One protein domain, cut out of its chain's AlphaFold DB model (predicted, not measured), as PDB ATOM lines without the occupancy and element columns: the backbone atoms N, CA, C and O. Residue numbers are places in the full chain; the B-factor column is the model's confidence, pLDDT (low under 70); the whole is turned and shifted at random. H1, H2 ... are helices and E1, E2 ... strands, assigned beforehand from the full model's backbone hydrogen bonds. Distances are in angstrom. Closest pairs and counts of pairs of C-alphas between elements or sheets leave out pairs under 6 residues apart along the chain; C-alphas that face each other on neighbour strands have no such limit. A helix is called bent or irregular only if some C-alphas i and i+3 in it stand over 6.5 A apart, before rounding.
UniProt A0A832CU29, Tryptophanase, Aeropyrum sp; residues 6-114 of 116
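AT A GLANCE: This is residues 6 to 114 of the 116 residues of the protein "Tryptophanase" of Aeropyrum sp (UniProt A0A832CU29). Two small two-stranded ribbons, E3 with E4 and E1 with E2, sit near the first residues of a short helix in the middle, H1. Helix H4 runs beside H1, H2 crosses near the last residues of H1, and the loop of residues 25 to 43 reaches out to one end of the longest axis. The printed part has 109 residues with four named helices and four named strands, in the order H1 E1 E2 H2 E3 H3 E4 H4; both sheets are antiparallel and the class is mixed, helices and strands. It is only just compact, close to loose, with a radius of gyration of the C-alphas of 15.3 A and spans of 46 by 37 by 23 A.

IN THESE COORDINATES: E3 is residues 79 to 83, 11.9 A long from C-alpha 79 at (129.813, 179.340, 134.340), and E4 is residues 94 to 97. H3 is residues 89 to 92, E1 22 to 24 and E2 44 to 46. H1, residues 6 to 17, begins at C-alpha 6 at (126.594, 170.393, 133.636) and is 16.4 A long. H2, residues 56 to 71, is 22.9 A long. H4, residues 98 to 113, is 24.1 A long, ends at C-alpha 113 at (126.839, 171.461, 158.251), and is irregular: C-alphas 99 and 102 are 8.6 A apart.

HOW THE PARTS SIT: E3 and E4 are antiparallel, with N 82 and O 94 2.8 A apart. The closest C-alphas of H1 and E3, Ser 8 and Leu 79, are 6.1 A apart. E1 and E2 form an antiparallel hairpin, with N 24 and O 44 2.8 A apart. H1, with residues 12 to 16 alone, touches H4 at a shallow tilt of 27 degrees, the same way; the closest C-alphas, Ile 15 and Ala 106, are 6.5 A apart. H1, with residues 12 to 17 alone, touches H2 at a steep tilt of 63 degrees, opposite ways; the closest C-alphas, Ser 17 and Arg 65, are 5.9 A apart. H2 and H4 are apart. Every O i to N i+4 pair is within hydrogen-bond range in H1 and H2, 10 of 12 in H4; H3 is too short for such a pair.

THE WHOLE: The two C-alphas farthest apart, Lys 33 and Gly 114, are 48.1 A apart. The printed part has no cut. The link from E1 to E2, 19 residues, is long. Residues 50 to 57, of which 56 and 57 belong to H2, stand free. The mean pLDDT of the printed part is 94.4, and no printed residue is under 70 in this model.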
ATOM      1  N   ALA A   6     125.926 171.622 133.201       95.50
ATOM      2  CA  ALA A   6     126.594 170.393 133.636       95.50
ATOM      3  C   ALA A   6     127.961 170.683 134.283       95.50
ATOM      4  O   ALA A   6     128.313 170.073 135.292       95.50
ATOM      5  N   GLY A   7     128.709 171.659 133.761       95.88
ATOM      6  CA  GLY A   7     129.951 172.128 134.383       95.88
ATOM      7  C   GLY A   7     129.701 172.761 135.754       95.88
ATOM      8  O   GLY A   7     130.422 172.478 136.708       95.88
ATOM      9  N   SER A   8     128.632 173.553 135.861       96.88
ATOM     10  CA  SER A   8     128.200 174.196 137.106       96.88
ATOM     11  C   SER A   8     127.849 173.157 138.167       96.88
ATOM     12  O   SER A   8     128.372 173.199 139.277       96.88
ATOM     13  N   LEU A   9     127.045 172.154 137.804       97.06
ATOM     14  CA  LEU A   9     126.692 171.053 138.695       97.06
ATOM     15  C   LEU A   9     127.922 170.227 139.103       97.06
ATOM     16  O   LEU A   9     128.050 169.860 140.268       97.06
ATOM     17  N   ALA A  10     128.854 169.961 138.181       97.56
ATOM     18  CA  ALA A  10     130.080 169.231 138.499       97.56
ATOM     19  C   ALA A  10     130.953 169.977 139.527       97.56
ATOM     20  O   ALA A  10     131.452 169.356 140.470       97.56
ATOM     21  N   ALA A  11     131.095 171.298 139.377       97.50
ATOM     22  CA  ALA A  11     131.791 172.151 140.338       97.50
ATOM     23  C   ALA A  11     131.056 172.214 141.687       97.50
ATOM     24  O   ALA A  11     131.681 172.100 142.738       97.50
ATOM     25  N   ALA A  12     129.727 172.322 141.665       97.88
ATOM     26  CA  ALA A  12     128.903 172.393 142.865       97.88
ATOM     27  C   ALA A  12     128.974 171.101 143.700       97.88
ATOM     28  O   ALA A  12     129.116 171.163 144.920       97.88
ATOM     29  N   ILE A  13     128.969 169.929 143.048       98.00
ATOM     30  CA  ILE A  13     129.200 168.636 143.715       98.00
ATOM     31  C   ILE A  13     130.558 168.643 144.417       98.00
ATOM     32  O   ILE A  13     130.647 168.225 145.569       98.00
ATOM     33  N   TYR A  14     131.607 169.143 143.759       97.88
ATOM     34  CA  TYR A  14     132.934 169.207 144.365       97.88
ATOM     35  C   TYR A  14     132.964 170.118 145.598       97.88
ATOM     36  O   TYR A  14     133.487 169.706 146.628       97.88
ATOM     37  N   ILE A  15     132.352 171.303 145.533       96.44
ATOM     38  CA  ILE A  15     132.274 172.233 146.672       96.44
ATOM     39  C   ILE A  15     131.526 171.599 147.855       96.44
ATOM     40  O   ILE A  15     131.998 171.671 148.983       96.44
ATOM     41  N   ALA A  16     130.396 170.934 147.602       95.94
ATOM     42  CA  ALA A  16     129.542 170.379 148.654       95.94
ATOM     43  C   ALA A  16     130.027 169.036 149.237       95.94
ATOM     44  O   ALA A  16     129.483 168.572 150.239       95.94
ATOM     45  N   SER A  17     130.984 168.353 148.599       95.69
ATOM     46  CA  SER A  17     131.336 166.969 148.975       95.69
ATOM     47  C   SER A  17     132.808 166.583 148.836       95.69
ATOM     48  O   SER A  17     133.198 165.494 149.248       95.69
ATOM     49  N   GLY A  18     133.630 167.389 148.167       96.25
ATOM     50  CA  GLY A  18     134.973 166.989 147.736       96.25
ATOM     51  C   GLY A  18     135.000 165.907 146.641       96.25
ATOM     52  O   GLY A  18     136.080 165.509 146.198       96.25
ATOM     53  N   ILE A  19     133.846 165.426 146.159       97.62
ATOM     54  CA  ILE A  19     133.762 164.410 145.104       97.62
ATOM     55  C   ILE A  19     133.940 165.071 143.739       97.62
ATOM     56  O   ILE A  19     133.212 165.986 143.358       97.62
ATOM     57  N   ARG A  20     134.886 164.560 142.948       97.81
ATOM     58  CA  ARG A  20     135.106 165.024 141.577       97.81
ATOM     59  C   ARG A  20     134.291 164.198 140.586       97.81
ATOM     60  O   ARG A  20     134.557 163.013 140.388       97.81
ATOM     61  N   SER A  21     133.343 164.851 139.927       96.81
ATOM     62  CA  SER A  21     132.580 164.302 138.803       96.81
ATOM     63  C   SER A  21     133.126 164.816 137.464       96.81
ATOM     64  O   SER A  21     134.090 165.584 137.425       96.81
ATOM     65  N   MET A  22     132.559 164.347 136.352       96.31
ATOM     66  CA  MET A  22     132.952 164.778 135.012       96.31
ATOM     67  C   MET A  22     131.749 165.323 134.253       96.31
ATOM     68  O   MET A  22     130.764 164.611 134.057       96.31
ATOM     69  N   GLU A  23     131.865 166.561 133.789       93.81
ATOM     70  CA  GLU A  23     130.935 167.155 132.832       93.81
ATOM     71  C   GLU A  23     130.907 166.323 131.536       93.81
ATOM     72  O   GLU A  23     131.936 165.831 131.068       93.81
ATOM     73  N   ARG A  24     129.706 166.096 131.002       92.56
ATOM     74  CA  ARG A  24     129.433 165.425 129.726       92.56
ATOM     75  C   ARG A  24     128.296 166.165 129.029       92.56
ATOM     76  O   ARG A  24     127.182 165.654 128.923       92.56
ATOM     77  N   GLY A  25     128.599 167.379 128.597       91.12
ATOM     78  CA  GLY A  25     127.663 168.299 127.967       91.12
ATOM     79  C   GLY A  25     128.377 169.238 126.999       91.12
ATOM     80  O   GLY A  25     129.349 168.854 126.339       91.12
ATOM     81  N   ALA A  26     127.877 170.466 126.887       89.38
ATOM     82  CA  ALA A  26     128.384 171.471 125.959       89.38
ATOM     83  C   ALA A  26     129.868 171.803 126.170       89.38
ATOM     84  O   ALA A  26     130.568 172.094 125.200       89.38
ATOM     85  N   LEU A  27     130.377 171.731 127.407       88.25
ATOM     86  CA  LEU A  27     131.777 172.054 127.690       88.25
ATOM     87  C   LEU A  27     132.727 171.025 127.062       88.25
ATOM     88  O   LEU A  27     133.787 171.392 126.559       88.25
ATOM     89  N   SER A  28     132.321 169.753 127.069       87.94
ATOM     90  CA  SER A  28     133.060 168.625 126.488       87.94
ATOM     91  C   SER A  28     133.077 168.603 124.957       87.94
ATOM     92  O   SER A  28     133.874 167.864 124.378       87.94
ATOM     93  N   MET A  29     132.197 169.356 124.292       86.50
ATOM     94  CA  MET A  29     132.214 169.490 122.832       86.50
ATOM     95  C   MET A  29     133.340 170.431 122.408       86.50
ATOM     96  O   MET A  29     133.784 171.242 123.211       86.50
ATOM     97  N   ASP A  30     133.792 170.366 121.161       85.44
ATOM     98  CA  ASP A  30     134.611 171.432 120.574       85.44
ATOM     99  C   ASP A  30     133.709 172.497 119.934       85.44
ATOM    100  O   ASP A  30     132.529 172.260 119.650       85.44
ATOM    101  N   ARG A  31     134.271 173.685 119.687       87.81
ATOM    102  CA  ARG A  31     133.603 174.704 118.870       87.81
ATOM    103  C   ARG A  31     133.356 174.159 117.460       87.81
ATOM    104  O   ARG A  31     134.172 173.418 116.909       87.81
ATOM    105  N   GLY A  32     132.247 174.568 116.851       86.12
ATOM    106  CA  GLY A  32     131.985 174.305 115.441       86.12
ATOM    107  C   GLY A  32     133.015 174.970 114.529       86.12
ATOM    108  O   GLY A  32     133.769 175.850 114.943       86.12
ATOM    109  N   LYS A  33     133.026 174.583 113.248       85.19
ATOM    110  CA  LYS A  33     133.927 175.176 112.239       85.19
ATOM    111  C   LYS A  33     133.744 176.691 112.081       85.19
ATOM    112  O   LYS A  33     134.659 177.370 111.636       85.19
ATOM    113  N   ASP A  34     132.568 177.203 112.431       87.81
ATOM    114  CA  ASP A  34     132.205 178.622 112.435       87.81
ATOM    115  C   ASP A  34     132.503 179.322 113.778       87.81
ATOM    116  O   ASP A  34     132.129 180.477 113.968       87.81
ATOM    117  N   GLY A  35     133.154 178.630 114.719       83.50
ATOM    118  CA  GLY A  35     133.471 179.134 116.054       83.50
ATOM    119  C   GLY A  35     132.283 179.150 117.020       83.50
ATOM    120  O   GLY A  35     132.422 179.649 118.137       83.50
ATOM    121  N   ARG A  36     131.112 178.623 116.638       86.88
ATOM    122  CA  ARG A  36     129.930 178.608 117.511       86.88
ATOM    123  C   ARG A  36     129.956 177.448 118.501       86.88
ATOM    124  O   ARG A  36     130.628 176.438 118.303       86.88
ATOM    125  N   GLU A  37     129.221 177.615 119.596       87.88
ATOM    126  CA  GLU A  37     128.988 176.543 120.565       87.88
ATOM    127  C   GLU A  37     128.143 175.431 119.934       87.88
ATOM    128  O   GLU A  37     127.103 175.709 119.333       87.88
ATOM    129  N   ILE A  38     128.572 174.179 120.096       86.50
ATOM    130  CA  ILE A  38     127.765 173.011 119.744       86.50
ATOM    131  C   ILE A  38     127.142 172.482 121.029       86.50
ATOM    132  O   ILE A  38     127.842 171.998 121.917       86.50
ATOM    133  N   TYR A  39     125.818 172.564 121.117       87.06
ATOM    134  CA  TYR A  39     125.073 172.036 122.252       87.06
ATOM    135  C   TYR A  39     124.657 170.589 121.972       87.06
ATOM    136  O   TYR A  39     123.925 170.364 121.007       87.06
ATOM    137  N   PRO A  40     125.106 169.614 122.778       87.00
ATOM    138  CA  PRO A  40     124.628 168.244 122.664       87.00
ATOM    139  C   PRO A  40     123.173 168.134 123.136       87.00
ATOM    140  O   PRO A  40     122.695 168.944 123.931       87.00
ATOM    141  N   ASP A  41     122.483 167.083 122.691       88.81
ATOM    142  CA  ASP A  41     121.115 166.784 123.139       88.81
ATOM    143  C   ASP A  41     121.053 166.452 124.639       88.81
ATOM    144  O   ASP A  41     120.036 166.674 125.297       88.81
ATOM    145  N   LEU A  42     122.158 165.924 125.177       91.00
ATOM    146  CA  LEU A  42     122.315 165.531 126.571       91.00
ATOM    147  C   LEU A  42     123.343 166.421 127.269       91.00
ATOM    148  O   LEU A  42     124.491 166.509 126.844       91.00
ATOM    149  N   GLU A  43     122.928 167.007 128.387       92.50
ATOM    150  CA  GLU A  43     123.743 167.861 129.247       92.50
ATOM    151  C   GLU A  43     123.839 167.183 130.616       92.50
ATOM    152  O   GLU A  43     122.947 167.310 131.457       92.50
ATOM    153  N   LEU A  44     124.871 166.356 130.798       95.38
ATOM    154  CA  LEU A  44     124.947 165.411 131.911       95.38
ATOM    155  C   LEU A  44     126.198 165.615 132.758       95.38
ATOM    156  O   LEU A  44     127.251 166.022 132.276       95.38
ATOM    157  N   VAL A  45     126.101 165.217 134.023       97.12
ATOM    158  CA  VAL A  45     127.257 165.002 134.892       97.12
ATOM    159  C   VAL A  45     127.422 163.508 135.111       97.12
ATOM    160  O   VAL A  45     126.494 162.811 135.519       97.12
ATOM    161  N   ARG A  46     128.619 162.997 134.833       97.69
ATOM    162  CA  ARG A  46     128.967 161.592 135.018       97.69
ATOM    163  C   ARG A  46     129.725 161.403 136.325       97.69
ATOM    164  O   ARG A  46     130.825 161.933 136.496       97.69
ATOM    165  N   ILE A  47     129.187 160.552 137.192       96.88
ATOM    166  CA  ILE A  47     129.871 160.045 138.385       96.88
ATOM    167  C   ILE A  47     130.380 158.640 138.059       96.88
ATOM    168  O   ILE A  47     129.603 157.696 137.924       96.88
ATOM    169  N   ALA A  48     131.689 158.510 137.854       96.94
ATOM    170  CA  ALA A  48     132.314 157.245 137.483       96.94
ATOM    171  C   ALA A  48     132.934 156.569 138.712       96.94
ATOM    172  O   ALA A  48     133.732 157.183 139.414       96.94
ATOM    173  N   PHE A  49     132.609 155.293 138.932       96.44
ATOM    174  CA  PHE A  49     133.152 154.488 140.028       96.44
ATOM    175  C   PHE A  49     134.326 153.624 139.539       96.44
ATOM    176  O   PHE A  49     134.123 152.717 138.724       96.44
ATOM    177  N   PRO A  50     135.556 153.853 140.030       97.50
ATOM    178  CA  PRO A  50     136.672 152.944 139.821       97.50
ATOM    179  C   PRO A  50     136.403 151.588 140.486       97.50
ATOM    180  O   PRO A  50     135.819 151.493 141.571       97.50
ATOM    181  N   ARG A  51     136.819 150.508 139.818       97.50
ATOM    182  CA  ARG A  51     136.524 149.140 140.263       97.50
ATOM    183  C   ARG A  51     137.248 148.837 141.576       97.50
ATOM    184  O   ARG A  51     138.462 148.985 141.646       97.50
ATOM    185  N   ARG A  52     136.508 148.316 142.564       96.56
ATOM    186  CA  ARG A  52     137.031 147.855 143.869       96.56
ATOM    187  C   ARG A  52     137.762 148.939 144.685       96.56
ATOM    188  O   ARG A  52     138.603 148.606 145.508       96.56
ATOM    189  N   THR A  53     137.449 150.218 144.464       98.00
ATOM    190  CA  THR A  53     138.090 151.343 145.174       98.00
ATOM    191  C   THR A  53     137.224 151.908 146.296       98.00
ATOM    192  O   THR A  53     137.737 152.245 147.357       98.00
ATOM    193  N   TYR A  54     135.909 152.009 146.085       97.75
ATOM    194  CA  TYR A  54     134.998 152.638 147.038       97.75
ATOM    195  C   TYR A  54     134.130 151.614 147.774       97.75
ATOM    196  O   TYR A  54     133.669 150.634 147.189       97.75
ATOM    197  N   LEU A  55     133.899 151.870 149.064       98.06
ATOM    198  CA  LEU A  55     132.962 151.142 149.912       98.06
ATOM    199  C   LEU A  55     131.535 151.682 149.746       98.06
ATOM    200  O   LEU A  55     131.322 152.771 149.205       98.06
ATOM    201  N   LYS A  56     130.560 150.947 150.294       97.44
ATOM    202  CA  LYS A  56     129.164 151.399 150.375       97.44
ATOM    203  C   LYS A  56     129.046 152.761 151.071       97.44
ATOM    204  O   LYS A  56     128.354 153.626 150.555       97.44
ATOM    205  N   SER A  57     129.790 152.985 152.157       98.19
ATOM    206  CA  SER A  57     129.776 154.251 152.908       98.19
ATOM    207  C   SER A  57     130.149 155.471 152.058       98.19
ATOM    208  O   SER A  57     129.573 156.535 152.242       98.19
ATOM    209  N   HIS A  58     131.051 155.329 151.079       98.12
ATOM    210  CA  HIS A  58     131.361 156.418 150.147       98.12
ATOM    211  C   HIS A  58     130.197 156.712 149.190       98.12
ATOM    212  O   HIS A  58     130.001 157.857 148.793       98.12
ATOM    213  N   SER A  59     129.421 155.688 148.820       97.12
ATOM    214  CA  SER A  59     128.214 155.864 147.999       97.12
ATOM    215  C   SER A  59     127.085 156.494 148.812       97.12
ATOM    216  O   SER A  59     126.407 157.383 148.313       97.12
ATOM    217  N   ASP A  60     126.926 156.084 150.073       98.25
ATOM    218  CA  ASP A  60     125.962 156.688 150.997       98.25
ATOM    219  C   ASP A  60     126.290 158.176 151.222       98.25
ATOM    220  O   ASP A  60     125.406 159.020 151.118       98.25
ATOM    221  N   TYR A  61     127.573 158.510 151.416       97.94
ATOM    222  CA  TYR A  61     128.041 159.897 151.505       97.94
ATOM    223  C   TYR A  61     127.757 160.696 150.225       97.94
ATOM    224  O   TYR A  61     127.262 161.816 150.294       97.94
ATOM    225  N   LEU A  62     128.015 160.120 149.044       97.88
ATOM    226  CA  LEU A  62     127.668 160.759 147.771       97.88
ATOM    227  C   LEU A  62     126.167 161.076 147.685       97.88
ATOM    228  O   LEU A  62     125.810 162.183 147.292       97.88
ATOM    229  N   ILE A  63     125.302 160.112 148.020       97.94
ATOM    230  CA  ILE A  63     123.842 160.280 147.961       97.94
ATOM    231  C   ILE A  63     123.406 161.409 148.889       97.94
ATOM    232  O   ILE A  63     122.661 162.292 148.470       97.94
ATOM    233  N   ASP A  64     123.903 161.405 150.122       97.81
ATOM    234  CA  ASP A  64     123.614 162.425 151.120       97.81
ATOM    235  C   ASP A  64     124.023 163.831 150.634       97.81
ATOM    236  O   ASP A  64     123.199 164.746 150.603       97.81
ATOM    237  N   ARG A  65     125.250 163.995 150.118       97.31
ATOM    238  CA  ARG A  65     125.726 165.296 149.616       97.31
ATOM    239  C   ARG A  65     125.008 165.770 148.352       97.31
ATOM    240  O   ARG A  65     124.734 166.959 148.217       97.31
ATOM    241  N   VAL A  66     124.690 164.868 147.419       97.19
ATOM    242  CA  VAL A  66     123.926 165.218 146.206       97.19
ATOM    243  C   VAL A  66     122.485 165.592 146.553       97.19
ATOM    244  O   VAL A  66     121.935 166.498 145.931       97.19
ATOM    245  N   THR A  67     121.891 164.946 147.560       98.19
ATOM    246  CA  THR A  67     120.546 165.286 148.048       98.19
ATOM    247  C   THR A  67     120.535 166.690 148.647       98.19
ATOM    248  O   THR A  67     119.746 167.525 148.209       98.19
ATOM    249  N   TRP A  68     121.482 166.998 149.539       98.00
ATOM    250  CA  TRP A  68     121.639 168.344 150.101       98.00
ATOM    251  C   TRP A  68     121.848 169.411 149.015       98.00
ATOM    252  O   TRP A  68     121.257 170.494 149.050       98.00
ATOM    253  N   LEU A  69     122.657 169.100 147.997       97.69
ATOM    254  CA  LEU A  69     122.895 170.015 146.884       97.69
ATOM    255  C   LEU A  69     121.632 170.244 146.044       97.69
ATOM    256  O   LEU A  69     121.403 171.353 145.567       97.69
ATOM    257  N   TYR A  70     120.808 169.212 145.856       97.81
ATOM    258  CA  TYR A  70     119.540 169.321 145.138       97.81
ATOM    259  C   TYR A  70     118.534 170.227 145.865       97.81
ATOM    260  O   TYR A  70     117.789 170.971 145.218       97.81
ATOM    261  N   GLU A  71     118.531 170.210 147.197       97.69
ATOM    262  CA  GLU A  71     117.727 171.115 148.026       97.69
ATOM    263  C   GLU A  71     118.216 172.570 147.918       97.69
ATOM    264  O   GLU A  71     117.403 173.489 147.840       97.69
ATOM    265  N   ASN A  72     119.530 172.775 147.783       97.00
ATOM    266  CA  ASN A  72     120.178 174.087 147.662       97.00
ATOM    267  C   ASN A  72     120.438 174.549 146.211       97.00
ATOM    268  O   ASN A  72     121.121 175.548 145.973       97.00
ATOM    269  N   ARG A  73     119.891 173.840 145.216       96.38
ATOM    270  CA  ARG A  73     120.228 174.015 143.789       96.38
ATOM    271  C   ARG A  73     119.988 175.423 143.237       96.38
ATOM    272  O   ARG A  73     120.656 175.810 142.289       96.38
ATOM    273  N   GLU A  74     119.059 176.182 143.819       96.75
ATOM    274  CA  GLU A  74     118.682 177.529 143.356       96.75
ATOM    275  C   GLU A  74     119.823 178.549 143.513       96.75
ATOM    276  O   GLU A  74     119.825 179.602 142.876       96.75
ATOM    277  N   VAL A  75     120.817 178.237 144.351       96.88
ATOM    278  CA  VAL A  75     122.034 179.043 144.503       96.88
ATOM    279  C   VAL A  75     122.938 178.898 143.280       96.88
ATOM    280  O   VAL A  75     123.606 179.858 142.903       96.88
ATOM    281  N   ILE A  76     122.956 177.717 142.654       96.75
ATOM    282  CA  ILE A  76     123.872 177.366 141.567       96.75
ATOM    283  C   ILE A  76     123.440 178.094 140.297       96.75
ATOM    284  O   ILE A  76     122.337 177.898 139.786       96.75
ATOM    285  N   LYS A  77     124.343 178.905 139.751       96.50
ATOM    286  CA  LYS A  77     124.164 179.552 138.449       96.50
ATOM    287  C   LYS A  77     125.146 178.969 137.445       96.50
ATOM    288  O   LYS A  77     125.830 177.988 137.714       96.50
ATOM    289  N   GLY A  78     125.205 179.573 136.273       95.94
ATOM    290  CA  GLY A  78     126.104 179.144 135.229       95.94
ATOM    291  C   GLY A  78     127.585 179.465 135.449       95.94
ATOM    292  O   GLY A  78     127.994 180.089 136.436       95.94
ATOM    293  N   LEU A  79     128.389 179.054 134.472       96.12
ATOM    294  CA  LEU A  79     129.813 179.340 134.340       96.12
ATOM    295  C   LEU A  79     130.094 180.180 133.088       96.12
ATOM    296  O   LEU A  79     129.360 180.129 132.101       96.12
ATOM    297  N   GLN A  80     131.219 180.891 133.103       94.62
ATOM    298  CA  GLN A  80     131.735 181.662 131.971       94.62
ATOM    299  C   GLN A  80     133.239 181.419 131.791       94.62
ATOM    300  O   GLN A  80     133.976 181.276 132.771       94.62
ATOM    301  N   TRP A  81     133.711 181.390 130.545       93.81
ATOM    302  CA  TRP A  81     135.133 181.218 130.247       93.81
ATOM    303  C   TRP A  81     135.964 182.392 130.773       93.81
ATOM    304  O   TRP A  81     135.665 183.556 130.518       93.81
ATOM    305  N   VAL A  82     137.045 182.069 131.476       95.50
ATOM    306  CA  VAL A  82     138.152 182.991 131.779       95.50
ATOM    307  C   VAL A  82     139.279 182.775 130.778       95.50
ATOM    308  O   VAL A  82     139.917 183.719 130.323       95.50
ATOM    309  N   HIS A  83     139.521 181.513 130.433       94.38
ATOM    310  CA  HIS A  83     140.516 181.109 129.459       94.38
ATOM    311  C   HIS A  83     140.001 179.879 128.709       94.38
ATOM    312  O   HIS A  83     139.819 178.828 129.322       94.38
ATOM    313  N   GLU A  84     139.777 180.016 127.401       93.25
ATOM    314  CA  GLU A  84     139.359 178.933 126.503       93.25
ATOM    315  C   GLU A  84     140.514 178.605 125.535       93.25
ATOM    316  O   GLU A  84     140.775 179.368 124.602       93.25
ATOM    317  N   PRO A  85     141.252 177.503 125.759       89.56
ATOM    318  CA  PRO A  85     142.255 177.007 124.824       89.56
ATOM    319  C   PRO A  85     141.630 176.588 123.485       89.56
ATOM    320  O   PRO A  85     140.501 176.098 123.469       89.56
ATOM    321  N   PRO A  86     142.366 176.688 122.362       85.88
ATOM    322  CA  PRO A  86     141.840 176.335 121.039       85.88
ATOM    323  C   PRO A  86     141.614 174.827 120.847       85.88
ATOM    324  O   PRO A  86     140.869 174.430 119.957       85.88
ATOM    325  N   ILE A  87     142.265 173.989 121.657       85.56
ATOM    326  CA  ILE A  87     142.125 172.528 121.659       85.56
ATOM    327  C   ILE A  87     141.998 172.032 123.097       85.56
ATOM    328  O   ILE A  87     142.567 172.634 124.009       85.56
ATOM    329  N   LEU A  88     141.292 170.916 123.303       86.25
ATOM    330  CA  LEU A  88     141.118 170.300 124.627       86.25
ATOM    331  C   LEU A  88     140.611 171.298 125.684       86.25
ATOM    332  O   LEU A  88     141.021 171.262 126.849       86.25
ATOM    333  N   ARG A  89     139.706 172.197 125.280       90.06
ATOM    334  CA  ARG A  89     139.203 173.286 126.128       90.06
ATOM    335  C   ARG A  89     138.586 172.798 127.439       90.06
ATOM    336  O   ARG A  89     138.744 173.450 128.460       90.06
ATOM    337  N   PHE A  90     137.959 171.623 127.438       89.00
ATOM    338  CA  PHE A  90     137.366 171.028 128.638       89.00
ATOM    339  C   PHE A  90     138.405 170.506 129.645       89.00
ATOM    340  O   PHE A  90     138.091 170.352 130.821       89.00
ATOM    341  N   PHE A  91     139.635 170.222 129.199       90.44
ATOM    342  CA  PHE A  91     140.731 169.777 130.066       90.44
ATOM    343  C   PHE A  91     141.566 170.941 130.592       90.44
ATOM    344  O   PHE A  91     141.959 170.941 131.755       90.44
ATOM    345  N   LEU A  92     141.897 171.890 129.715       92.19
ATOM    346  CA  LEU A  92     142.879 172.941 129.998       92.19
ATOM    347  C   LEU A  92     142.243 174.301 130.282       92.19
ATOM    348  O   LEU A  92     142.906 175.206 130.794       92.19
ATOM    349  N   GLY A  93     140.979 174.473 129.911       93.75
ATOM    350  CA  GLY A  93     140.296 175.738 130.057       93.75
ATOM    351  C   GLY A  93     139.903 176.029 131.497       93.75
ATOM    352  O   GLY A  93     139.780 175.147 132.347       93.75
ATOM    353  N   ARG A  94     139.742 177.318 131.773       95.31
ATOM    354  CA  ARG A  94     139.371 177.832 133.088       95.31
ATOM    355  C   ARG A  94     138.077 178.599 132.957       95.31
ATOM    356  O   ARG A  94     137.957 179.474 132.095       95.31
ATOM    357  N   LEU A  95     137.141 178.292 133.839       95.69
ATOM    358  CA  LEU A  95     135.881 178.999 133.964       95.69
ATOM    359  C   LEU A  95     135.814 179.668 135.331       95.69
ATOM    360  O   LEU A  95     136.481 179.245 136.273       95.69
ATOM    361  N   ARG A  96     134.994 180.707 135.417       96.50
ATOM    362  CA  ARG A  96     134.547 181.289 136.679       96.50
ATOM    363  C   ARG A  96     133.042 181.132 136.778       96.50
ATOM    364  O   ARG A  96     132.344 181.111 135.761       96.50
ATOM    365  N   ASP A  97     132.563 181.025 137.996       97.25
ATOM    366  CA  ASP A  97     131.153 181.071 138.315       97.25
ATOM    367  C   ASP A  97     130.563 182.467 138.090       97.25
ATOM    368  O   ASP A  97     131.245 183.496 138.141       97.25
ATOM    369  N   ILE A  98     129.278 182.502 137.752       95.81
ATOM    370  CA  ILE A  98     128.525 183.747 137.602       95.81
ATOM    371  C   ILE A  98     128.036 184.187 138.989       95.81
ATOM    372  O   ILE A  98     127.526 183.382 139.763       95.81
ATOM    373  N   ASP A  99     128.179 185.471 139.316       95.25
ATOM    374  CA  ASP A  99     127.762 186.060 140.600       95.25
ATOM    375  C   ASP A  99     128.360 185.404 141.859       95.25
ATOM    376  O   ASP A  99     127.735 185.462 142.928       95.25
ATOM    377  N   ASN A 100     129.541 184.788 141.742       96.44
ATOM    378  CA  ASN A 100     130.244 184.103 142.832       96.44
ATOM    379  C   ASN A 100     129.352 183.078 143.564       96.44
ATOM    380  O   ASN A 100     129.330 183.015 144.798       96.44
ATOM    381  N   TRP A 101     128.524 182.326 142.828       97.50
ATOM    382  CA  TRP A 101     127.625 181.346 143.440       97.50
ATOM    383  C   TRP A 101     128.365 180.233 144.190       97.50
ATOM    384  O   TRP A 101     127.812 179.689 145.144       97.50
ATOM    385  N   GLY A 102     129.600 179.906 143.802       97.12
ATOM    386  CA  GLY A 102     130.408 178.878 144.452       97.12
ATOM    387  C   GLY A 102     130.789 179.256 145.883       97.12
ATOM    388  O   GLY A 102     130.693 178.423 146.781       97.12
ATOM    389  N   GLU A 103     131.146 180.522 146.110       97.00
ATOM    390  CA  GLU A 103     131.432 181.056 147.448       97.00
ATOM    391  C   GLU A 103     130.166 181.066 148.313       97.00
ATOM    392  O   GLU A 103     130.165 180.541 149.422       97.00
ATOM    393  N   LYS A 104     129.041 181.531 147.755       97.75
ATOM    394  CA  LYS A 104     127.740 181.517 148.449       97.75
ATOM    395  C   LYS A 104     127.306 180.105 148.843       97.75
ATOM    396  O   LYS A 104     126.780 179.908 149.933       97.75
ATOM    397  N   LEU A 105     127.516 179.124 147.964       97.25
ATOM    398  CA  LEU A 105     127.219 177.724 148.257       97.25
ATOM    399  C   LEU A 105     128.103 177.197 149.396       97.25
ATOM    400  O   LEU A 105     127.600 176.502 150.278       97.25
ATOM    401  N   ALA A 106     129.393 177.542 149.400       96.31
ATOM    402  CA  ALA A 106     130.311 177.171 150.473       96.31
ATOM    403  C   ALA A 106     129.915 177.807 151.818       96.31
ATOM    404  O   ALA A 106     129.967 177.136 152.847       96.31
ATOM    405  N   ASP A 107     129.457 179.060 151.824       96.69
ATOM    406  CA  ASP A 107     128.974 179.727 153.039       96.69
ATOM    407  C   ASP A 107     127.715 179.061 153.608       96.69
ATOM    408  O   ASP A 107     127.618 178.835 154.817       96.69
ATOM    409  N   ILE A 108     126.758 178.700 152.743       96.25
ATOM    410  CA  ILE A 108     125.556 177.956 153.147       96.25
ATOM    411  C   ILE A 108     125.952 176.590 153.709       96.25
ATOM    412  O   ILE A 108     125.493 176.220 154.789       96.25
ATOM    413  N   TYR A 109     126.863 175.885 153.031       95.88
ATOM    414  CA  TYR A 109     127.394 174.607 153.498       95.88
ATOM    415  C   TYR A 109     127.955 174.724 154.920       95.88
ATOM    416  O   TYR A 109     127.542 173.987 155.814       95.88
ATOM    417  N   LYS A 110     128.848 175.692 155.158       95.25
ATOM    418  CA  LYS A 110     129.457 175.922 156.476       95.25
ATOM    419  C   LYS A 110     128.424 176.248 157.548       95.25
ATOM    420  O   LYS A 110     128.539 175.780 158.678       95.25
ATOM    421  N   LYS A 111     127.411 177.048 157.208       95.81
ATOM    422  CA  LYS A 111     126.350 177.437 158.141       95.81
ATOM    423  C   LYS A 111     125.480 176.251 158.564       95.81
ATOM    424  O   LYS A 111     125.077 176.191 159.722       95.81
ATOM    425  N   GLU A 112     125.156 175.351 157.641       95.56
ATOM    426  CA  GLU A 112     124.228 174.242 157.897       95.56
ATOM    427  C   GLU A 112     124.915 172.994 158.452       95.56
ATOM    428  O   GLU A 112     124.332 172.275 159.261       95.56
ATOM    429  N   LEU A 113     126.144 172.728 158.013       92.94
ATOM    430  CA  LEU A 113     126.839 171.461 158.251       92.94
ATOM    431  C   LEU A 113     128.137 171.630 159.051       92.94
ATOM    432  O   LEU A 113     128.744 170.631 159.433       92.94
ATOM    433  N   GLY A 114     128.527 172.874 159.344       88.44
ATOM    434  CA  GLY A 114     129.713 173.224 160.119       88.44
ATOM    435  C   GLY A 114     130.984 173.372 159.281       88.44
ATOM    436  O   GLY A 114     131.034 173.043 158.094       88.44
TER     437      GLY A 114